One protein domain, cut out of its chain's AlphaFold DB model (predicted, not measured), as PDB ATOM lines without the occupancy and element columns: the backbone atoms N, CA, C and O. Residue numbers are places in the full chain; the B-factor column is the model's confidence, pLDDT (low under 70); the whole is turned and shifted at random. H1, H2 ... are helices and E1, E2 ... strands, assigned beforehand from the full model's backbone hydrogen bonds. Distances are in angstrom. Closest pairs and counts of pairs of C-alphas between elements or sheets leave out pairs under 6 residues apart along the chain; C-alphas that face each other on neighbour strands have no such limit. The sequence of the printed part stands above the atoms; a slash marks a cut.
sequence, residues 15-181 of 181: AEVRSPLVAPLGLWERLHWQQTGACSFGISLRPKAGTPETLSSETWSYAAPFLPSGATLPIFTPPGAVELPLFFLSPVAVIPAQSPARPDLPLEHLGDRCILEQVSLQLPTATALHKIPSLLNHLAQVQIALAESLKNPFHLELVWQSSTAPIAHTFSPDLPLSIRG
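This is residues 15 to 181 of the 181 residues of an uncharacterized protein of Leptolyngbya sp. O-77 (UniProt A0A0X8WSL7). With little regular structure, a loop-rich half with strand pairs E1 E4 and E2 E3 stands beside a twisted mixed sheet, E6 E5 E7 E9 E8; residues 98 to 104 stick out. The printed part has 167 residues, 65 of them in four named helices and nine named strands, mixed class. It is compact, radius of gyration of the C-alphas 16.8 A, spans 47 by 43 by 33 A.

E1, residues 42 to 45, and E4, 86 to 89, are parallel, N 43 to O 86 being 2.8 A. E5, 115 to 123, and E6, 143 to 148, are parallel neighbours, N 121 to O 145 being 2.9 A. With H4, 132 to 139, between, they make a strand-helix-strand unit, its crossover right-handed.

H1, residues 27 to 31, begins at C-alpha 27 (256.954, 205.691, 250.358). The hairpins are E2, 60 to 62, with E3, 73 to 75, and E8, 168 to 170, with E9, 177 to 180, which ends at C-alpha 180 (247.247, 211.504, 274.806).

The printed part has no cut; the link E4 to E5 is long; 56 residues have pLDDT under 70.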
ATOM      1  N   ALA A  15     253.277 201.093 241.137       93.31
ATOM      2  CA  ALA A  15     254.168 201.633 240.122       93.31
ATOM      3  C   ALA A  15     254.438 203.120 240.377       93.31
ATOM      4  O   ALA A  15     255.576 203.569 240.231       93.31
ATOM      5  N   GLU A  16     253.424 203.867 240.821       92.00
ATOM      6  CA  GLU A  16     253.576 205.279 241.174       92.00
ATOM      7  C   GLU A  16     254.540 205.467 242.351       92.00
ATOM      8  O   GLU A  16     255.503 206.230 242.231       92.00
ATOM      9  N   VAL A  17     254.347 204.739 243.461       92.81
ATOM     10  CA  VAL A  17     255.197 204.895 244.662       92.81
ATOM     11  C   VAL A  17     256.652 204.481 244.434       92.81
ATOM     12  O   VAL A  17     257.533 204.915 245.174       92.81
ATOM     13  N   ARG A  18     256.910 203.667 243.404       94.12
ATOM     14  CA  ARG A  18     258.254 203.255 242.976       94.12
ATOM     15  C   ARG A  18     258.790 204.043 241.783       94.12
ATOM     16  O   ARG A  18     259.904 203.781 241.331       94.12
ATOM     17  N   SER A  19     258.023 204.991 241.252       95.69
ATOM     18  CA  SER A  19     258.462 205.809 240.126       95.69
ATOM     19  C   SER A  19     259.709 206.625 240.495       95.69
ATOM     20  O   SER A  19     259.873 206.994 241.660       95.69
ATOM     21  N   PRO A  20     260.571 206.995 239.531       95.44
ATOM     22  CA  PRO A  20     261.758 207.805 239.816       95.44
ATOM     23  C   PRO A  20     261.461 209.138 240.519       95.44
ATOM     24  O   PRO A  20     262.313 209.654 241.235       95.44
ATOM     25  N   LEU A  21     260.258 209.691 240.321       94.69
ATOM     26  CA  LEU A  21     259.820 210.930 240.961       94.69
ATOM     27  C   LEU A  21     259.522 210.731 242.455       94.69
ATOM     28  O   LEU A  21     259.887 211.579 243.264       94.69
ATOM     29  N   VAL A  22     258.862 209.626 242.815       94.44
ATOM     30  CA  VAL A  22     258.358 209.368 244.177       94.44
ATOM     31  C   VAL A  22     259.345 208.554 245.015       94.44
ATOM     32  O   VAL A  22     259.429 208.757 246.226       94.44
ATOM     33  N   ALA A  23     260.142 207.688 244.382       95.06
ATOM     34  CA  ALA A  23     261.119 206.818 245.034       95.06
ATOM     35  C   ALA A  23     262.048 207.534 246.041       95.06
ATOM     36  O   ALA A  23     262.291 206.966 247.103       95.06
ATOM     37  N   PRO A  24     262.506 208.787 245.817       96.19
ATOM     38  CA  PRO A  24     263.283 209.536 246.809       96.19
ATOM     39  C   PRO A  24     262.612 209.715 248.180       96.19
ATOM     40  O   PRO A  24     263.309 209.878 249.179       96.19
ATOM     41  N   LEU A  25     261.277 209.688 248.254       95.44
ATOM     42  CA  LEU A  25     260.530 209.760 249.517       95.44
ATOM     43  C   LEU A  25     260.534 208.425 250.284       95.44
ATOM     44  O   LEU A  25     260.254 208.401 251.488       95.44
ATOM     45  N   GLY A  26     260.819 207.322 249.585       95.44
ATOM     46  CA  GLY A  26     260.785 205.961 250.113       95.44
ATOM     47  C   GLY A  26     259.398 205.512 250.571       95.44
ATOM     48  O   GLY A  26     259.271 204.793 251.560       95.44
ATOM     49  N   LEU A  27     258.326 205.993 249.926       94.75
ATOM     50  CA  LEU A  27     256.954 205.691 250.358       94.75
ATOM     51  C   LEU A  27     256.664 204.187 250.342       94.75
ATOM     52  O   LEU A  27     255.974 203.701 251.236       94.75
ATOM     53  N   TRP A  28     257.206 203.447 249.372       95.12
ATOM     54  CA  TRP A  28     257.021 202.001 249.312       95.12
ATOM     55  C   TRP A  28     257.609 201.311 250.548       95.12
ATOM     56  O   TRP A  28     256.920 200.520 251.192       95.12
ATOM     57  N   GLU A  29     258.840 201.654 250.925       94.69
ATOM     58  CA  GLU A  29     259.519 201.087 252.085       94.69
ATOM     59  C   GLU A  29     258.771 201.417 253.375       94.69
ATOM     60  O   GLU A  29     258.584 200.538 254.213       94.69
ATOM     61  N   ARG A  30     258.302 202.663 253.514       93.12
ATOM     62  CA  ARG A  30     257.561 203.148 254.690       93.12
ATOM     63  C   ARG A  30     256.193 202.482 254.844       93.12
ATOM     64  O   ARG A  30     255.784 202.192 255.964       93.12
ATOM     65  N   LEU A  31     255.500 202.209 253.737       92.62
ATOM     66  CA  LEU A  31     254.245 201.446 253.738       92.62
ATOM     67  C   LEU A  31     254.470 199.975 254.129       92.62
ATOM     68  O   LEU A  31     253.588 199.359 254.719       92.62
ATOM     69  N   HIS A  32     255.667 199.444 253.870       91.75
ATOM     70  CA  HIS A  32     256.097 198.086 254.220       91.75
ATOM     71  C   HIS A  32     257.100 198.079 255.388       91.75
ATOM     72  O   HIS A  32     258.022 197.263 255.434       91.75
ATOM     73  N   TRP A  33     256.955 199.011 256.337       89.44
ATOM     74  CA  TRP A  33     257.934 199.237 257.408       89.44
ATOM     75  C   TRP A  33     258.228 197.995 258.257       89.44
ATOM     76  O   TRP A  33     259.352 197.813 258.719       89.44
ATOM     77  N   GLN A  34     257.242 197.112 258.442       87.62
ATOM     78  CA  GLN A  34     257.416 195.864 259.191       87.62
ATOM     79  C   GLN A  34     258.388 194.902 258.496       87.62
ATOM     80  O   GLN A  34     259.066 194.126 259.164       87.62
ATOM     81  N   GLN A  35     258.458 194.947 257.163       91.00
ATOM     82  CA  GLN A  35     259.354 194.123 256.356       91.00
ATOM     83  C   GLN A  35     260.694 194.818 256.096       91.00
ATOM     84  O   GLN A  35     261.731 194.161 256.065       91.00
ATOM     85  N   THR A  36     260.678 196.134 255.884       90.62
ATOM     86  CA  THR A  36     261.856 196.904 255.454       90.62
ATOM     87  C   THR A  36     262.647 197.513 256.607       90.62
ATOM     88  O   THR A  36     263.804 197.879 256.424       90.62
ATOM     89  N   GLY A  37     262.037 197.652 257.788       88.19
ATOM     90  CA  GLY A  37     262.609 198.398 258.906       88.19
ATOM     91  C   GLY A  37     262.597 199.918 258.705       88.19
ATOM     92  O   GLY A  37     263.226 200.629 259.486       88.19
ATOM     93  N   ALA A  38     261.906 200.432 257.682       90.38
ATOM     94  CA  ALA A  38     261.755 201.868 257.466       90.38
ATOM     95  C   ALA A  38     260.924 202.540 258.576       90.38
ATOM     96  O   ALA A  38     260.126 201.913 259.267       90.38
ATOM     97  N   CYS A  39     261.063 203.853 258.723       89.50
ATOM     98  CA  CYS A  39     260.206 204.657 259.580       89.50
ATOM     99  C   CYS A  39     258.860 204.919 258.889       89.50
ATOM    100  O   CYS A  39     258.798 205.610 257.872       89.50
ATOM    101  N   SER A  40     257.757 204.447 259.467       90.94
ATOM    102  CA  SER A  40     256.408 204.608 258.903       90.94
ATOM    103  C   SER A  40     255.830 206.028 259.001       90.94
ATOM    104  O   SER A  40     254.719 206.269 258.536       90.94
ATOM    105  N   PHE A  41     256.533 206.972 259.634       92.00
ATOM    106  CA  PHE A  41     255.987 208.291 259.960       92.00
ATOM    107  C   PHE A  41     256.450 209.382 258.994       92.00
ATOM    108  O   PHE A  41     257.641 209.528 258.715       92.00
ATOM    109  N   GLY A  42     255.492 210.197 258.548       91.25
ATOM    110  CA  GLY A  42     255.729 211.492 257.921       91.25
ATOM    111  C   GLY A  42     255.206 212.620 258.807       91.25
ATOM    112  O   GLY A  42     254.145 212.495 259.415       91.25
ATOM    113  N   ILE A  43     255.951 213.720 258.892       88.88
ATOM    114  CA  ILE A  43     255.591 214.911 259.656       88.88
ATOM    115  C   ILE A  43     255.654 216.122 258.734       88.88
ATOM    116  O   ILE A  43     256.725 216.549 258.301       88.88
ATOM    117  N   SER A  44     254.480 216.702 258.486       87.00
ATOM    118  CA  SER A  44     254.347 217.985 257.809       87.00
ATOM    119  C   SER A  44     254.270 219.115 258.826       87.00
ATOM    120  O   SER A  44     253.463 219.063 259.757       87.00
ATOM    121  N   LEU A  45     255.069 220.162 258.637       82.69
ATOM    122  CA  LEU A  45     255.016 221.360 259.471       82.69
ATOM    123  C   LEU A  45     254.496 222.548 258.676       82.69
ATOM    124  O   LEU A  45     254.834 222.738 257.508       82.69
ATOM    125  N   ARG A  46     253.701 223.391 259.336       78.12
ATOM    126  CA  ARG A  46     253.374 224.715 258.805       78.12
ATOM    127  C   ARG A  46     254.463 225.700 259.234       78.12
ATOM    128  O   ARG A  46     254.725 225.783 260.436       78.12
ATOM    129  N   PRO A  47     255.073 226.447 258.300       72.62
ATOM    130  CA  PRO A  47     256.043 227.473 258.654       72.62
ATOM    131  C   PRO A  47     255.367 228.612 259.433       72.62
ATOM    132  O   PRO A  47     254.214 228.968 259.172       72.62
ATOM    133  N   LYS A  48     256.087 229.217 260.385       72.69
ATOM    134  CA  LYS A  48     255.670 230.478 261.021       72.69
ATOM    135  C   LYS A  48     255.706 231.623 260.006       72.69
ATOM    136  O   LYS A  48     256.529 231.627 259.088       72.69
ATOM    137  N   ALA A  49     254.852 232.628 260.195       65.44
ATOM    138  CA  ALA A  49     254.952 233.870 259.435       65.44
ATOM    139  C   ALA A  49     256.355 234.483 259.616       65.44
ATOM    140  O   ALA A  49     256.853 234.553 260.738       65.44
ATOM    141  N   GLY A  50     256.996 234.889 258.517       61.97
ATOM    142  CA  GLY A  50     258.363 235.424 258.545       61.97
ATOM    143  C   GLY A  50     259.472 234.371 258.657       61.97
ATOM    144  O   GLY A  50     260.612 234.729 258.943       61.97
ATOM    145  N   THR A  51     259.166 233.088 258.436       63.03
ATOM    146  CA  THR A  51     260.193 232.047 258.297       63.03
ATOM    147  C   THR A  51     261.161 232.416 257.155       63.03
ATOM    148  O   THR A  51     260.693 232.641 256.038       63.03
ATOM    149  N   PRO A  52     262.481 232.495 257.405       57.03
ATOM    150  CA  PRO A  52     263.451 232.958 256.412       57.03
ATOM    151  C   PRO A  52     263.660 231.968 255.252       57.03
ATOM    152  O   PRO A  52     263.582 230.753 255.428       57.03
ATOM    153  N   GLU A  53     264.018 232.496 254.074       55.84
ATOM    154  CA  GLU A  53     264.378 231.736 252.854       55.84
ATOM    155  C   GLU A  53     265.601 230.810 253.018       55.84
ATOM    156  O   GLU A  53     265.871 229.955 252.169       55.84
ATOM    157  N   THR A  54     266.335 230.929 254.129       54.62
ATOM    158  CA  THR A  54     267.529 230.129 254.457       54.62
ATOM    159  C   THR A  54     267.249 228.633 254.649       54.62
ATOM    160  O   THR A  54     268.171 227.870 254.905       54.62
ATOM    161  N   LEU A  55     265.997 228.186 254.511       64.06
ATOM    162  CA  LEU A  55     265.614 226.769 254.510       64.06
ATOM    163  C   LEU A  55     266.040 226.005 253.252       64.06
ATOM    164  O   LEU A  55     266.029 224.774 253.244       64.06
ATOM    165  N   SER A  56     266.420 226.716 252.193       62.47
ATOM    166  CA  SER A  56     266.799 226.118 250.910       62.47
ATOM    167  C   SER A  56     268.066 225.258 250.972       62.47
ATOM    168  O   SER A  56     268.180 224.322 250.190       62.47
ATOM    169  N   SER A  57     268.999 225.513 251.901       66.00
ATOM    170  CA  SER A  57     270.223 224.702 252.034       66.00
ATOM    171  C   SER A  57     270.033 223.403 252.822       66.00
ATOM    172  O   SER A  57     270.883 222.523 252.754       66.00
ATOM    173  N   GLU A  58     268.941 223.291 253.580       78.19
ATOM    174  CA  GLU A  58     268.638 222.155 254.467       78.19
ATOM    175  C   GLU A  58     267.500 221.280 253.914       78.19
ATOM    176  O   GLU A  58     267.074 220.321 254.555       78.19
ATOM    177  N   THR A  59     266.970 221.627 252.737       86.38
ATOM    178  CA  THR A  59     265.862 220.918 252.096       86.38
ATOM    179  C   THR A  59     266.164 220.618 250.640       86.38
ATOM    180  O   THR A  59     266.959 221.294 249.991       86.38
ATOM    181  N   TRP A  60     265.489 219.610 250.097       91.06
ATOM    182  CA  TRP A  60     265.400 219.401 248.657       91.06
ATOM    183  C   TRP A  60     263.963 219.606 248.185       91.06
ATOM    184  O   TRP A  60     263.002 219.459 248.943       91.06
ATOM    185  N   SER A  61     263.824 219.998 246.920       91.69
ATOM    186  CA  SER A  61     262.530 220.283 246.306       91.69
ATOM    187  C   SER A  61     261.911 219.022 245.717       91.69
ATOM    188  O   SER A  61     262.447 218.455 244.767       91.69
ATOM    189  N   TYR A  62     260.749 218.627 246.229       92.94
ATOM    190  CA  TYR A  62     259.925 217.572 245.649       92.94
ATOM    191  C   TYR A  62     258.797 218.173 244.803       92.94
ATOM    192  O   TYR A  62     257.899 218.838 245.323       92.94
ATOM    193  N   ALA A  63     258.831 217.949 243.491       91.69
ATOM    194  CA  ALA A  63     257.795 218.399 242.561       91.69
ATOM    195  C   ALA A  63     256.591 217.440 242.591       91.69
ATOM    196  O   ALA A  63     256.433 216.592 241.714       91.69
ATOM    197  N   ALA A  64     255.772 217.539 243.639       87.44
ATOM    198  CA  ALA A  64     254.633 216.648 243.826       87.44
ATOM    199  C   ALA A  64     253.594 216.814 242.691       87.44
ATOM    200  O   ALA A  64     253.183 217.946 242.430       87.44
ATOM    201  N   PRO A  65     253.105 215.726 242.057       85.56
ATOM    202  CA  PRO A  65     252.201 215.807 240.897       85.56
ATOM    203  C   PRO A  65     250.885 216.560 241.132       85.56
ATOM    204  O   PRO A  65     250.286 217.071 240.191       85.56
ATOM    205  N   PHE A  66     250.426 216.626 242.383       82.50
ATOM    206  CA  PHE A  66     249.199 217.326 242.770       82.50
ATOM    207  C   PHE A  66     249.388 218.836 242.977       82.50
ATOM    208  O   PHE A  66     248.416 219.545 243.247       82.50
ATOM    209  N   LEU A  67     250.622 219.340 242.912       82.06
ATOM    210  CA  LEU A  67     250.897 220.765 243.032       82.06
ATOM    211  C   LEU A  67     250.748 221.483 241.684       82.06
ATOM    212  O   LEU A  67     250.931 220.878 240.627       82.06
ATOM    213  N   PRO A  68     250.461 222.798 241.702       82.69
ATOM    214  CA  PRO A  68     250.532 223.616 240.498       82.69
ATOM    215  C   PRO A  68     251.901 223.507 239.819       82.69
ATOM    216  O   PRO A  68     252.931 223.370 240.481       82.69
ATOM    217  N   SER A  69     251.919 223.632 238.491       84.06
ATOM    218  CA  SER A  69     253.159 223.596 237.710       84.06
ATOM    219  C   SER A  69     254.196 224.586 238.252       84.06
ATOM    220  O   SER A  69     253.911 225.773 238.403       84.06
ATOM    221  N   GLY A  70     255.410 224.094 238.512       82.62
ATOM    222  CA  GLY A  70     256.525 224.882 239.044       82.62
ATOM    223  C   GLY A  70     256.559 225.016 240.572       82.62
ATOM    224  O   GLY A  70     257.544 225.531 241.092       82.62
ATOM    225  N   ALA A  71     255.542 224.539 241.295       83.44
ATOM    226  CA  ALA A  71     255.565 224.482 242.755       83.44
ATOM    227  C   ALA A  71     256.217 223.183 243.262       83.44
ATOM    228  O   ALA A  71     256.142 222.133 242.623       83.44
ATOM    229  N   THR A  72     256.851 223.255 244.434       88.50
ATOM    230  CA  THR A  72     257.539 222.123 245.069       88.50
ATOM    231  C   THR A  72     257.252 222.073 246.570       88.50
ATOM    232  O   THR A  72     256.867 223.071 247.184       88.50
ATOM    233  N   LEU A  73     257.433 220.894 247.166       88.44
ATOM    234  CA  LEU A  73     257.464 220.697 248.612       88.44
ATOM    235  C   LEU A  73     258.916 220.689 249.098       88.44
ATOM    236  O   LEU A  73     259.707 219.889 248.594       88.44
ATOM    237  N   PRO A  74     259.274 221.519 250.090       88.88
ATOM    238  CA  PRO A  74     260.552 221.399 250.778       88.88
ATOM    239  C   PRO A  74     260.554 220.151 251.666       88.88
ATOM    240  O   PRO A  74     259.737 220.044 252.585       88.88
ATOM    241  N   ILE A  75     261.477 219.225 251.408       90.38
ATOM    242  CA  ILE A  75     261.682 218.007 252.199       90.38
ATOM    243  C   ILE A  75     263.005 218.122 252.964       90.38
ATOM    244  O   ILE A  75     264.044 218.360 252.354       90.38
ATOM    245  N   PHE A  76     262.976 217.942 254.286       88.31
ATOM    246  CA  PHE A  76     264.176 217.953 255.141       88.31
ATOM    247  C   PHE A  76     264.863 216.592 255.207       88.31
ATOM    248  O   PHE A  76     266.076 216.505 255.374       88.31
ATOM    249  N   THR A  77     264.087 215.513 255.120       88.62
ATOM    250  CA  THR A  77     264.634 214.155 255.159       88.62
ATOM    251  C   THR A  77     265.438 213.903 253.896       88.62
ATOM    252  O   THR A  77     264.861 214.044 252.821       88.62
ATOM    253  N   PRO A  78     266.723 213.521 253.976       90.31
ATOM    254  CA  PRO A  78     267.520 213.253 252.786       90.31
ATOM    255  C   PRO A  78     266.853 212.219 251.860       90.31
ATOM    256  O   PRO A  78     266.202 211.294 252.356       90.31
ATOM    257  N   PRO A  79     267.012 212.342 250.529       92.94
ATOM    258  CA  PRO A  79     266.477 211.370 249.579       92.94
ATOM    259  C   PRO A  79     266.888 209.937 249.938       92.94
ATOM    260  O   PRO A  79     268.073 209.658 250.110       92.94
ATOM    261  N   GLY A  80     265.916 209.030 250.054       92.19
ATOM    262  CA  GLY A  80     266.153 207.616 250.360       92.19
ATOM    263  C   GLY A  80     266.504 207.290 251.818       92.19
ATOM    264  O   GLY A  80     266.684 206.115 252.124       92.19
ATOM    265  N   ALA A  81     266.563 208.273 252.727       90.88
ATOM    266  CA  ALA A  81     266.785 208.041 254.160       90.88
ATOM    267  C   ALA A  81     265.505 207.516 254.841       90.88
ATOM    268  O   ALA A  81     264.798 208.227 255.565       90.88
ATOM    269  N   VAL A  82     265.149 206.272 254.527       91.44
ATOM    270  CA  VAL A  82     263.908 205.614 254.962       91.44
ATOM    271  C   VAL A  82     263.903 205.263 256.445       91.44
ATOM    272  O   VAL A  82     262.835 205.125 257.028       91.44
ATOM    273  N   GLU A  83     265.068 205.184 257.076       87.25
ATOM    274  CA  GLU A  83     265.254 205.021 258.517       87.25
ATOM    275  C   GLU A  83     264.894 206.280 259.319       87.25
ATOM    276  O   GLU A  83     264.746 206.226 260.539       87.25
ATOM    277  N   LEU A  84     264.734 207.421 258.649       87.25
ATOM    278  CA  LEU A  84     264.334 208.679 259.266       87.25
ATOM    279  C   LEU A  84     262.853 208.951 259.005       87.25
ATOM    280  O   LEU A  84     262.346 208.578 257.945       87.25
ATOM    281  N   PRO A  85     262.139 209.651 259.902       89.44
ATOM    282  CA  PRO A  85     260.804 210.152 259.592       89.44
ATOM    283  C   PRO A  85     260.854 211.065 258.366       89.44
ATOM    284  O   PRO A  85     261.847 211.766 258.162       89.44
ATOM    285  N   LEU A  86     259.801 211.076 257.551       92.00
ATOM    286  CA  LEU A  86     259.701 211.980 256.405       92.00
ATOM    287  C   LEU A  86     259.249 213.369 256.873       92.00
ATOM    288  O   LEU A  86     258.074 213.579 257.144       92.00
ATOM    289  N   PHE A  87     260.165 214.325 256.959       89.31
ATOM    290  CA  PHE A  87     259.894 215.699 257.368       89.31
ATOM    291  C   PHE A  87     259.762 216.611 256.155       89.31
ATOM    292  O   PHE A  87     260.658 216.657 255.310       89.31
ATOM    293  N   PHE A  88     258.681 217.382 256.095       89.06
ATOM    294  CA  PHE A  88     258.449 218.335 255.012       89.06
ATOM    295  C   PHE A  88     257.642 219.550 255.463       89.06
ATOM    296  O   PHE A  88     256.988 219.534 256.508       89.06
ATOM    297  N   LEU A  89     257.680 220.619 254.669       84.44
ATOM    298  CA  LEU A  89     256.840 221.791 254.898       84.44
ATOM    299  C   LEU A  89     255.550 221.712 254.091       84.44
ATOM    300  O   LEU A  89     255.558 221.439 252.892       84.44
ATOM    301  N   SER A  90     254.438 222.000 254.763       78.31
ATOM    302  CA  SER A  90     253.158 222.219 254.104       78.31
ATOM    303  C   SER A  90     253.236 223.495 253.255       78.31
ATOM    304  O   SER A  90     253.624 224.544 253.781       78.31
ATOM    305  N   PRO A  91     252.800 223.457 251.983       66.38
ATOM    306  CA  PRO A  91     252.729 224.641 251.131       66.38
ATOM    307  C   PRO A  91     251.586 225.575 251.565       66.38
ATOM    308  O   PRO A  91     251.552 226.748 251.203       66.38
ATOM    309  N   VAL A  92     250.644 225.062 252.365       64.06
ATOM    310  CA  VAL A  92     249.515 225.814 252.909       64.06
ATOM    311  C   VAL A  92     249.837 226.218 254.347       64.06
ATOM    312  O   VAL A  92     249.913 225.372 255.242       64.06
ATOM    313  N   ALA A  93     250.011 227.522 254.567       56.84
ATOM    314  CA  ALA A  93     250.225 228.115 255.891       56.84
ATOM    315  C   ALA A  93     248.917 228.322 256.686       56.84
ATOM    316  O   ALA A  93     248.956 228.639 257.873       56.84
ATOM    317  N   VAL A  94     247.756 228.138 256.047       57.66
ATOM    318  CA  VAL A  94     246.435 228.332 256.665       57.66
ATOM    319  C   VAL A  94     246.090 227.140 257.560       57.66
ATOM    320  O   VAL A  94     246.282 225.983 257.179       57.66
ATOM    321  N   ILE A  95     245.586 227.407 258.769       60.31
ATOM    322  CA  ILE A  95     245.135 226.340 259.670       60.31
ATOM    323  C   ILE A  95     243.884 225.651 259.097       60.31
ATOM    324  O   ILE A  95     243.045 226.335 258.509       60.31
ATOM    325  N   PRO A  96     243.705 224.328 259.282       57.12
ATOM    326  CA  PRO A  96     242.561 223.594 258.741       57.12
ATOM    327  C   PRO A  96     241.206 224.228 259.078       57.12
ATOM    328  O   PRO A  96     240.359 224.346 258.202       57.12
ATOM    329  N   ALA A  97     241.047 224.734 260.307       55.97
ATOM    330  CA  ALA A  97     239.832 225.409 260.768       55.97
ATOM    331  C   ALA A  97     239.521 226.744 260.053       55.97
ATOM    332  O   ALA A  97     238.419 227.263 260.192       55.97
ATOM    333  N   GLN A  98     240.483 227.321 259.325       53.44
ATOM    334  CA  GLN A  98     240.357 228.596 258.604       53.44
ATOM    335  C   GLN A  98     240.519 228.433 257.085       53.44
ATOM    336  O   GLN A  98     240.542 229.432 256.368       53.44
ATOM    337  N   SER A  99     240.667 227.205 256.577       48.34
ATOM    338  CA  SER A  99     240.835 226.975 255.141       48.34
ATOM    339  C   SER A  99     239.479 227.038 254.421       48.34
ATOM    340  O   SER A  99     238.611 226.217 254.715       48.34
ATOM    341  N   PRO A 100     239.286 227.941 253.440       48.91
ATOM    342  CA  PRO A 100     238.044 228.020 252.667       48.91
ATOM    343  C   PRO A 100     237.877 226.867 251.659       48.91
ATOM    344  O   PRO A 100     236.813 226.722 251.067       48.91
ATOM    345  N   ALA A 101     238.916 226.048 251.443       47.25
ATOM    346  CA  ALA A 101     238.996 225.077 250.345       47.25
ATOM    347  C   ALA A 101     238.593 223.632 250.708       47.25
ATOM    348  O   ALA A 101     238.762 222.734 249.887       47.25
ATOM    349  N   ARG A 102     238.083 223.369 251.918       48.72
ATOM    350  CA  ARG A 102     237.583 222.036 252.319       48.72
ATOM    351  C   ARG A 102     236.152 222.134 252.870       48.72
ATOM    352  O   ARG A 102     235.971 222.007 254.077       48.72
ATOM    353  N   PRO A 103     235.142 222.372 252.013       44.97
ATOM    354  CA  PRO A 103     233.741 222.372 252.436       44.97
ATOM    355  C   PRO A 103     233.227 220.982 252.862       44.97
ATOM    356  O   PRO A 103     232.290 220.916 253.647       44.97
ATOM    357  N   ASP A 104     233.869 219.890 252.418       49.16
ATOM    358  CA  ASP A 104     233.324 218.524 252.555       49.16
ATOM    359  C   ASP A 104     233.995 217.641 253.621       49.16
ATOM    360  O   ASP A 104     233.621 216.479 253.784       49.16
ATOM    361  N   LEU A 105     234.984 218.145 254.368       46.69
ATOM    362  CA  LEU A 105     235.427 217.423 255.563       46.69
ATOM    363  C   LEU A 105     234.509 217.806 256.722       46.69
ATOM    364  O   LEU A 105     234.310 219.002 256.940       46.69
ATOM    365  N   PRO A 106     233.997 216.848 257.512       49.41
ATOM    366  CA  PRO A 106     233.378 217.173 258.786       49.41
ATOM    367  C   PRO A 106     234.440 217.834 259.681       49.41
ATOM    368  O   PRO A 106     235.240 217.169 260.334       49.41
ATOM    369  N   LEU A 107     234.482 219.170 259.659       51.97
ATOM    370  CA  LEU A 107     235.326 219.995 260.528       51.97
ATOM    371  C   LEU A 107     234.809 219.972 261.977       51.97
ATOM    372  O   LEU A 107     235.537 220.327 262.906       51.97
ATOM    373  N   GLU A 108     233.567 219.517 262.172       47.75
ATOM    374  CA  GLU A 108     233.007 219.139 263.465       47.75
ATOM    375  C   GLU A 108     233.628 217.817 263.923       47.75
ATOM    376  O   GLU A 108     233.116 216.722 263.700       47.75
ATOM    377  N   HIS A 109     234.783 217.918 264.571       53.31
ATOM    378  CA  HIS A 109     235.318 216.799 265.328       53.31
ATOM    379  C   HIS A 109     234.529 216.673 266.638       53.31
ATOM    380  O   HIS A 109     234.424 217.643 267.385       53.31
ATOM    381  N   LEU A 110     233.992 215.479 266.912       42.06
ATOM    382  CA  LEU A 110     233.395 215.088 268.194       42.06
ATOM    383  C   LEU A 110     234.472 215.105 269.291       42.06
ATOM    384  O   LEU A 110     235.094 214.092 269.592       42.06
ATOM    385  N   GLY A 111     234.744 216.282 269.834       51.09
ATOM    386  CA  GLY A 111     235.707 216.494 270.901       51.09
ATOM    387  C   GLY A 111     235.890 217.982 271.129       51.09
ATOM    388  O   GLY A 111     235.915 218.761 270.172       51.09
ATOM    389  N   ASP A 112     236.005 218.378 272.395       54.81
ATOM    390  CA  ASP A 112     236.403 219.733 272.748       54.81
ATOM    391  C   ASP A 112     237.644 220.143 271.946       54.81
ATOM    392  O   ASP A 112     238.424 219.321 271.472       54.81
ATOM    393  N   ARG A 113     237.790 221.443 271.729       54.69
ATOM    394  CA  ARG A 113     238.838 222.102 270.942       54.69
ATOM    395  C   ARG A 113     240.272 221.653 271.315       54.69
ATOM    396  O   ARG A 113     240.990 222.411 271.951       54.69
ATOM    397  N   CYS A 114     240.722 220.486 270.850       66.00
ATOM    398  CA  CYS A 114     242.046 219.952 271.172       66.00
ATOM    399  C   CYS A 114     243.143 220.628 270.339       66.00
ATOM    400  O   CYS A 114     243.071 220.693 269.099       66.00
ATOM    401  N   ILE A 115     244.165 221.118 271.037       78.19
ATOM    402  CA  ILE A 115     245.388 221.713 270.487       78.19
ATOM    403  C   ILE A 115     246.508 220.690 270.668       78.19
ATOM    404  O   ILE A 115     246.763 220.270 271.784       78.19
ATOM    405  N   LEU A 116     247.177 220.264 269.598       82.88
ATOM    406  CA  LEU A 116     248.380 219.438 269.696       82.88
ATOM    407  C   LEU A 116     249.504 220.276 270.320       82.88
ATOM    408  O   LEU A 116     249.895 221.289 269.735       82.88
ATOM    409  N   GLU A 117     250.002 219.871 271.482       84.31
ATOM    410  CA  GLU A 117     251.060 220.564 272.228       84.31
ATOM    411  C   GLU A 117     252.438 219.994 271.897       84.31
ATOM    412  O   GLU A 117     253.400 220.743 271.688       84.31
ATOM    413  N   GLN A 118     252.527 218.665 271.791       86.06
ATOM    414  CA  GLN A 118     253.796 217.969 271.630       86.06
ATOM    415  C   GLN A 118     253.692 216.789 270.662       86.06
ATOM    416  O   GLN A 118     252.737 216.012 270.673       86.06
ATOM    417  N   VAL A 119     254.741 216.642 269.855       87.62
ATOM    418  CA  VAL A 119     255.030 215.480 269.016       87.62
ATOM    419  C   VAL A 119     256.341 214.880 269.499       87.62
ATOM    420  O   VAL A 119     257.365 215.562 269.523       87.62
ATOM    421  N   SER A 120     256.328 213.608 269.883       88.19
ATOM    422  CA  SER A 120     257.538 212.898 270.310       88.19
ATOM    423  C   SER A 120     257.772 211.684 269.434       88.19
ATOM    424  O   SER A 120     256.864 210.880 269.252       88.19
ATOM    425  N   LEU A 121     258.982 211.544 268.897       87.25
ATOM    426  CA  LEU A 121     259.380 210.354 268.151       87.25
ATOM    427  C   LEU A 121     260.501 209.625 268.867       87.25
ATOM    428  O   LEU A 121     261.544 210.204 269.161       87.25
ATOM    429  N   GLN A 122     260.297 208.333 269.073       87.12
ATOM    430  CA  GLN A 122     261.348 207.405 269.449       87.12
ATOM    431  C   GLN A 122     261.896 206.738 268.194       87.12
ATOM    432  O   GLN A 122     261.127 206.263 267.356       87.12
ATOM    433  N   LEU A 123     263.219 206.709 268.067       80.88
ATOM    434  CA  LEU A 123     263.928 206.201 266.897       80.88
ATOM    435  C   LEU A 123     264.982 205.170 267.331       80.88
ATOM    436  O   LEU A 123     265.605 205.371 268.376       80.88
ATOM    437  N   PRO A 124     265.238 204.115 266.538       74.56
ATOM    438  CA  PRO A 124     266.277 203.129 266.846       74.56
ATOM    439  C   PRO A 124     267.693 203.718 266.876       74.56
ATOM    440  O   PRO A 124     268.515 203.284 267.678       74.56
ATOM    441  N   THR A 125     267.953 204.723 266.032       69.25
ATOM    442  CA  THR A 125     269.238 205.427 265.942       69.25
ATOM    443  C   THR A 125     268.980 206.924 265.782       69.25
ATOM    444  O   THR A 125     268.433 207.357 264.767       69.25
ATOM    445  N   ALA A 126     269.370 207.741 266.763       60.00
ATOM    446  CA  ALA A 126     269.128 209.194 266.732       60.00
ATOM    447  C   ALA A 126     270.280 210.001 266.102       60.00
ATOM    448  O   ALA A 126     270.149 211.203 265.854       60.00
ATOM    449  N   THR A 127     271.417 209.357 265.819       57.25
ATOM    450  CA  THR A 127     272.680 210.020 265.445       57.25
ATOM    451  C   THR A 127     272.574 210.851 264.157       57.25
ATOM    452  O   THR A 127     273.234 211.885 264.022       57.25
ATOM    453  N   ALA A 128     271.692 210.459 263.232       55.50
ATOM    454  CA  ALA A 128     271.501 211.127 261.944       55.50
ATOM    455  C   ALA A 128     270.654 212.419 262.007       55.50
ATOM    456  O   ALA A 128     270.656 213.189 261.052       55.50
ATOM    457  N   LEU A 129     269.964 212.707 263.121       60.81
ATOM    458  CA  LEU A 129     268.979 213.800 263.188       60.81
ATOM    459  C   LEU A 129     269.410 215.019 264.005       60.81
ATOM    460  O   LEU A 129     268.603 215.918 264.196       60.81
ATOM    461  N   HIS A 130     270.654 215.118 264.466       59.03
ATOM    462  CA  HIS A 130     271.073 216.130 265.448       59.03
ATOM    463  C   HIS A 130     270.783 217.610 265.078       59.03
ATOM    464  O   HIS A 130     270.742 218.450 265.973       59.03
ATOM    465  N   LYS A 131     270.540 217.948 263.799       62.78
ATOM    466  CA  LYS A 131     270.175 219.314 263.357       62.78
ATOM    467  C   LYS A 131     268.695 219.527 263.031       62.78
ATOM    468  O   LYS A 131     268.233 220.664 263.036       62.78
ATOM    469  N   ILE A 132     267.947 218.464 262.749       67.31
ATOM    470  CA  ILE A 132     266.572 218.579 262.252       67.31
ATOM    471  C   ILE A 132     265.624 219.095 263.357       67.31
ATOM    472  O   ILE A 132     264.971 220.107 263.133       67.31
ATOM    473  N   PRO A 133     265.585 218.550 264.587       64.56
ATOM    474  CA  PRO A 133     264.642 218.985 265.623       64.56
ATOM    475  C   PRO A 133     264.806 220.430 266.064       64.56
ATOM    476  O   PRO A 133     263.813 221.104 266.324       64.56
ATOM    477  N   SER A 134     266.044 220.922 266.169       66.94
ATOM    478  CA  SER A 134     266.284 222.316 266.537       66.94
ATOM    479  C   SER A 134     265.730 223.237 265.457       66.94
ATOM    480  O   SER A 134     264.983 224.153 265.791       66.94
ATOM    481  N   LEU A 135     265.985 222.951 264.177       69.19
ATOM    482  CA  LEU A 135     265.399 223.695 263.065       69.19
ATOM    483  C   LEU A 135     263.865 223.609 263.077       69.19
ATOM    484  O   LEU A 135     263.193 224.636 263.074       69.19
ATOM    485  N   LEU A 136     263.296 222.407 263.184       70.69
ATOM    486  CA  LEU A 136     261.846 222.215 263.170       70.69
ATOM    487  C   LEU A 136     261.139 222.915 264.344       70.69
ATOM    488  O   LEU A 136     260.079 223.499 264.139       70.69
ATOM    489  N   ASN A 137     261.728 222.940 265.546       69.81
ATOM    490  CA  ASN A 137     261.177 223.664 266.701       69.81
ATOM    491  C   ASN A 137     261.161 225.190 266.499       69.81
ATOM    492  O   ASN A 137     260.256 225.876 266.982       69.81
ATOM    493  N   HIS A 138     262.117 225.744 265.744       68.75
ATOM    494  CA  HIS A 138     262.057 227.158 265.362       68.75
ATOM    495  C   HIS A 138     260.899 227.415 264.389       68.75
ATOM    496  O   HIS A 138     260.215 228.434 264.509       68.75
ATOM    497  N   LEU A 139     260.630 226.470 263.485       67.62
ATOM    498  CA  LEU A 139     259.637 226.600 262.417       67.62
ATOM    499  C   LEU A 139     258.201 226.287 262.845       67.62
ATOM    500  O   LEU A 139     257.271 226.898 262.323       67.62
ATOM    501  N   ALA A 140     258.006 225.360 263.782       68.25
ATOM    502  CA  ALA A 140     256.696 224.863 264.184       68.25
ATOM    503  C   ALA A 140     256.125 225.601 265.404       68.25
ATOM    504  O   ALA A 140     256.846 226.140 266.244       68.25
ATOM    505  N   GLN A 141     254.794 225.618 265.507       70.56
ATOM    506  CA  GLN A 141     254.060 226.065 266.703       70.56
ATOM    507  C   GLN A 141     253.866 224.935 267.733       70.56
ATOM    508  O   GLN A 141     253.195 225.138 268.737       70.56
ATOM    509  N   VAL A 142     254.419 223.750 267.461       76.00
ATOM    510  CA  VAL A 142     254.289 222.526 268.262       76.00
ATOM    511  C   VAL A 142     255.690 222.076 268.656       76.00
ATOM    512  O   VAL A 142     256.604 222.151 267.832       76.00
ATOM    513  N   GLN A 143     255.861 221.614 269.894       80.38
ATOM    514  CA  GLN A 143     257.142 221.093 270.356       80.38
ATOM    515  C   GLN A 143     257.409 219.722 269.727       80.38
ATOM    516  O   GLN A 143     256.586 218.814 269.831       80.38
ATOM    517  N   ILE A 144     258.577 219.559 269.107       81.31
ATOM    518  CA  ILE A 144     259.038 218.295 268.531       81.31
ATOM    519  C   ILE A 144     260.222 217.785 269.343       81.31
ATOM    520  O   ILE A 144     261.272 218.431 269.416       81.31
ATOM    521  N   ALA A 145     260.050 216.608 269.936       81.88
ATOM    522  CA  ALA A 145     261.080 215.897 270.674       81.88
ATOM    523  C   ALA A 145     261.470 214.615 269.932       81.88
ATOM    524  O   ALA A 145     260.610 213.866 269.474       81.88
ATOM    525  N   LEU A 146     262.773 214.347 269.839       78.56
ATOM    526  CA  LEU A 146     263.295 213.065 269.375       78.56
ATOM    527  C   LEU A 146     264.017 212.370 270.525       78.56
ATOM    528  O   LEU A 146     264.792 213.006 271.237       78.56
ATOM    529  N   ALA A 147     263.784 211.074 270.676       78.25
ATOM    530  CA  ALA A 147     264.457 210.228 271.646       78.25
ATOM    531  C   ALA A 147     265.001 208.972 270.959       78.25
ATOM    532  O   ALA A 147     264.394 208.440 270.031       78.25
ATOM    533  N   GLU A 148     266.144 208.485 271.424       76.81
ATOM    534  CA  GLU A 148     266.686 207.202 270.986       76.81
ATOM    535  C   GLU A 148     266.103 206.071 271.837       76.81
ATOM    536  O   GLU A 148     265.990 206.196 273.059       76.81
ATOM    537  N   SER A 149     265.727 204.961 271.204       71.81
ATOM    538  CA  SER A 149     265.236 203.770 271.890       71.81
ATOM    539  C   SER A 149     265.875 202.520 271.307       71.81
ATOM    540  O   SER A 149     265.596 202.125 270.183       71.81
ATOM    541  N   LEU A 150     266.694 201.850 272.120       65.19
ATOM    542  CA  LEU A 150     267.326 200.574 271.765       65.19
ATOM    543  C   LEU A 150     266.368 199.375 271.876       65.19
ATOM    544  O   LEU A 150     266.739 198.260 271.521       65.19
ATOM    545  N   LYS A 151     265.174 199.572 272.453       58.38
ATOM    546  CA  LYS A 151     264.258 198.484 272.837       58.38
ATOM    547  C   LYS A 151     263.020 198.366 271.958       58.38
ATOM    548  O   LYS A 151     262.469 197.275 271.876       58.38
ATOM    549  N   ASN A 152     262.580 199.458 271.338       60.09
ATOM    550  CA  ASN A 152     261.339 199.492 270.570       60.09
ATOM    551  C   ASN A 152     261.616 199.875 269.109       60.09
ATOM    552  O   ASN A 152     262.515 200.682 268.866       60.09
ATOM    553  N   PRO A 153     260.823 199.367 268.144       75.12
ATOM    554  CA  PRO A 153     260.740 199.991 266.826       75.12
ATOM    555  C   PRO A 153     260.259 201.448 266.961       75.12
ATOM    556  O   PRO A 153     259.837 201.871 268.040       75.12
ATOM    557  N   PHE A 154     260.329 202.214 265.867       84.81
ATOM    558  CA  PHE A 154     259.845 203.598 265.795       84.81
ATOM    559  C   PHE A 154     258.534 203.790 266.562       84.81
ATOM    560  O   PHE A 154     257.610 203.021 266.334       84.81
ATOM    561  N   HIS A 155     258.424 204.804 267.424       89.19
ATOM    562  CA  HIS A 155     257.176 205.120 268.135       89.19
ATOM    563  C   HIS A 155     256.863 206.611 268.050       89.19
ATOM    564  O   HIS A 155     257.740 207.439 268.289       89.19
ATOM    565  N   LEU A 156     255.622 206.942 267.696       90.06
ATOM    566  CA  LEU A 156     255.100 208.304 267.646       90.06
ATOM    567  C   LEU A 156     254.157 208.534 268.826       90.06
ATOM    568  O   LEU A 156     253.190 207.801 269.009       90.06
ATOM    569  N   GLU A 157     254.389 209.588 269.595       90.38
ATOM    570  CA  GLU A 157     253.460 210.061 270.614       90.38
ATOM    571  C   GLU A 157     252.965 211.466 270.270       90.38
ATOM    572  O   GLU A 157     253.755 212.373 269.994       90.38
ATOM    573  N   LEU A 158     251.644 211.633 270.299       88.56
ATOM    574  CA  LEU A 158     250.955 212.901 270.097       88.56
ATOM    575  C   LEU A 158     250.268 213.300 271.402       88.56
ATOM    576  O   LEU A 158     249.400 212.571 271.881       88.56
ATOM    577  N   VAL A 159     250.638 214.452 271.959       87.56
ATOM    578  CA  VAL A 159     250.025 215.002 273.176       87.56
ATOM    579  C   VAL A 159     249.178 216.206 272.806       87.56
ATOM    580  O   VAL A 159     249.676 217.189 272.255       87.56
ATOM    581  N   TRP A 160     247.892 216.112 273.106       83.44
ATOM    582  CA  TRP A 160     246.887 217.128 272.867       83.44
ATOM    583  C   TRP A 160     246.458 217.748 274.191       83.44
ATOM    584  O   TRP A 160     246.339 217.067 275.199       83.44
ATOM    585  N   GLN A 161     246.172 219.039 274.167       78.50
ATOM    586  CA  GLN A 161     245.514 219.738 275.252       78.50
ATOM    587  C   GLN A 161     244.046 219.299 275.318       78.50
ATOM    588  O   GLN A 161     243.286 219.575 274.383       78.50
ATOM    589  N   SER A 162     243.639 218.650 276.410       67.69
ATOM    590  CA  SER A 162     242.232 218.365 276.718       67.69
ATOM    591  C   SER A 162     241.692 219.298 277.804       67.69
ATOM    592  O   SER A 162     242.377 219.645 278.765       67.69
ATOM    593  N   SER A 163     240.424 219.688 277.669       61.69
ATOM    594  CA  SER A 163     239.615 220.325 278.722       61.69
ATOM    595  C   SER A 163     238.997 219.312 279.695       61.69
ATOM    596  O   SER A 163     238.356 219.707 280.668       61.69
ATOM    597  N   THR A 164     239.158 218.015 279.430       63.84
ATOM    598  CA  THR A 164     238.552 216.906 280.177       63.84
ATOM    599  C   THR A 164     239.627 215.962 280.725       63.84
ATOM    600  O   THR A 164     240.815 216.171 280.494       63.84
ATOM    601  N   ALA A 165     239.226 214.959 281.514       62.09
ATOM    602  CA  ALA A 165     240.148 214.009 282.143       62.09
ATOM    603  C   ALA A 165     241.118 213.378 281.123       62.09
ATOM    604  O   ALA A 165     240.718 213.165 279.979       62.09
ATOM    605  N   PRO A 166     242.358 213.047 281.528       68.06
ATOM    606  CA  PRO A 166     243.363 212.581 280.592       68.06
ATOM    607  C   PRO A 166     242.967 211.247 279.950       68.06
ATOM    608  O   PRO A 166     242.668 210.278 280.654       68.06
ATOM    609  N   ILE A 167     242.984 211.187 278.619       71.25
ATOM    610  CA  ILE A 167     242.669 209.995 277.824       71.25
ATOM    611  C   ILE A 167     243.927 209.580 277.069       71.25
ATOM    612  O   ILE A 167     244.541 210.386 276.376       71.25
ATOM    613  N   ALA A 168     244.302 208.305 277.168       82.62
ATOM    614  CA  ALA A 168     245.406 207.736 276.406       82.62
ATOM    615  C   ALA A 168     244.908 206.596 275.512       82.62
ATOM    616  O   ALA A 168     244.277 205.651 275.986       82.62
ATOM    617  N   HIS A 169     245.236 206.672 274.226       84.25
ATOM    618  CA  HIS A 169     245.017 205.616 273.245       84.25
ATOM    619  C   HIS A 169     246.358 205.155 272.682       84.25
ATOM    620  O   HIS A 169     247.197 205.975 272.316       84.25
ATOM    621  N   THR A 170     246.549 203.843 272.580       86.62
ATOM    622  CA  THR A 170     247.743 203.233 271.988       86.62
ATOM    623  C   THR A 170     247.306 202.249 270.914       86.62
ATOM    624  O   THR A 170     246.408 201.445 271.148       86.62
ATOM    625  N   PHE A 171     247.942 202.329 269.746       84.38
ATOM    626  CA  PHE A 171     247.619 201.529 268.557       84.38
ATOM    627  C   PHE A 171     248.652 200.423 268.283       84.38
ATOM    628  O   PHE A 171     248.574 199.714 267.281       84.38
ATOM    629  N   SER A 172     249.632 200.270 269.176       77.88
ATOM    630  CA  SER A 172     250.637 199.214 269.102       77.88
ATOM    631  C   SER A 172     250.005 197.824 269.294       77.88
ATOM    632  O   SER A 172     249.117 197.683 270.138       77.88
ATOM    633  N   PRO A 173     250.505 196.778 268.605       74.81
ATOM    634  CA  PRO A 173     251.692 196.778 267.741       74.81
ATOM    635  C   PRO A 173     251.429 197.173 266.276       74.81
ATOM    636  O   PRO A 173     252.392 197.389 265.545       74.81
ATOM    637  N   ASP A 174     250.166 197.273 265.852       81.44
ATOM    638  CA  ASP A 174     249.787 197.425 264.438       81.44
ATOM    639  C   ASP A 174     250.239 198.767 263.845       81.44
ATOM    640  O   ASP A 174     250.721 198.835 262.714       81.44
ATOM    641  N   LEU A 175     250.146 199.829 264.644       83.06
ATOM    642  CA  LEU A 175     250.728 201.133 264.360       83.06
ATOM    643  C   LEU A 175     251.401 201.624 265.643       83.06
ATOM    644  O   LEU A 175     250.701 201.808 266.639       83.06
ATOM    645  N   PRO A 176     252.723 201.864 265.668       87.75
ATOM    646  CA  PRO A 176     253.403 202.270 266.891       87.75
ATOM    647  C   PRO A 176     253.153 203.758 267.196       87.75
ATOM    648  O   PRO A 176     254.051 204.594 267.169       87.75
ATOM    649  N   LEU A 177     251.893 204.083 267.482       89.44
ATOM    650  CA  LEU A 177     251.348 205.407 267.741       89.44
ATOM    651  C   LEU A 177     250.639 205.407 269.098       89.44
ATOM    652  O   LEU A 177     249.848 204.511 269.404       89.44
ATOM    653  N   SER A 178     250.877 206.456 269.876       89.56
ATOM    654  CA  SER A 178     250.096 206.793 271.062       89.56
ATOM    655  C   SER A 178     249.531 208.207 270.945       89.56
ATOM    656  O   SER A 178     250.217 209.128 270.508       89.56
ATOM    657  N   ILE A 179     248.284 208.385 271.368       87.06
ATOM    658  CA  ILE A 179     247.605 209.677 271.452       87.06
ATOM    659  C   ILE A 179     247.225 209.905 272.911       87.06
ATOM    660  O   ILE A 179     246.568 209.057 273.511       87.06
ATOM    661  N   ARG A 180     247.634 211.043 273.470       84.38
ATOM    662  CA  ARG A 180     247.247 211.504 274.806       84.38
ATOM    663  C   ARG A 180     246.471 212.810 274.690       84.38
ATOM    664  O   ARG A 180     246.883 213.673 273.923       84.38
ATOM    665  N   GLY A 181     245.376 212.932 275.427       75.19
ATOM    666  CA  GLY A 181     244.629 214.164 275.681       75.19
ATOM    667  C   GLY A 181     244.572 214.408 277.172       75.19
ATOM    668  O   GLY A 181     244.566 213.390 277.897       75.19
TER     669      GLY A 181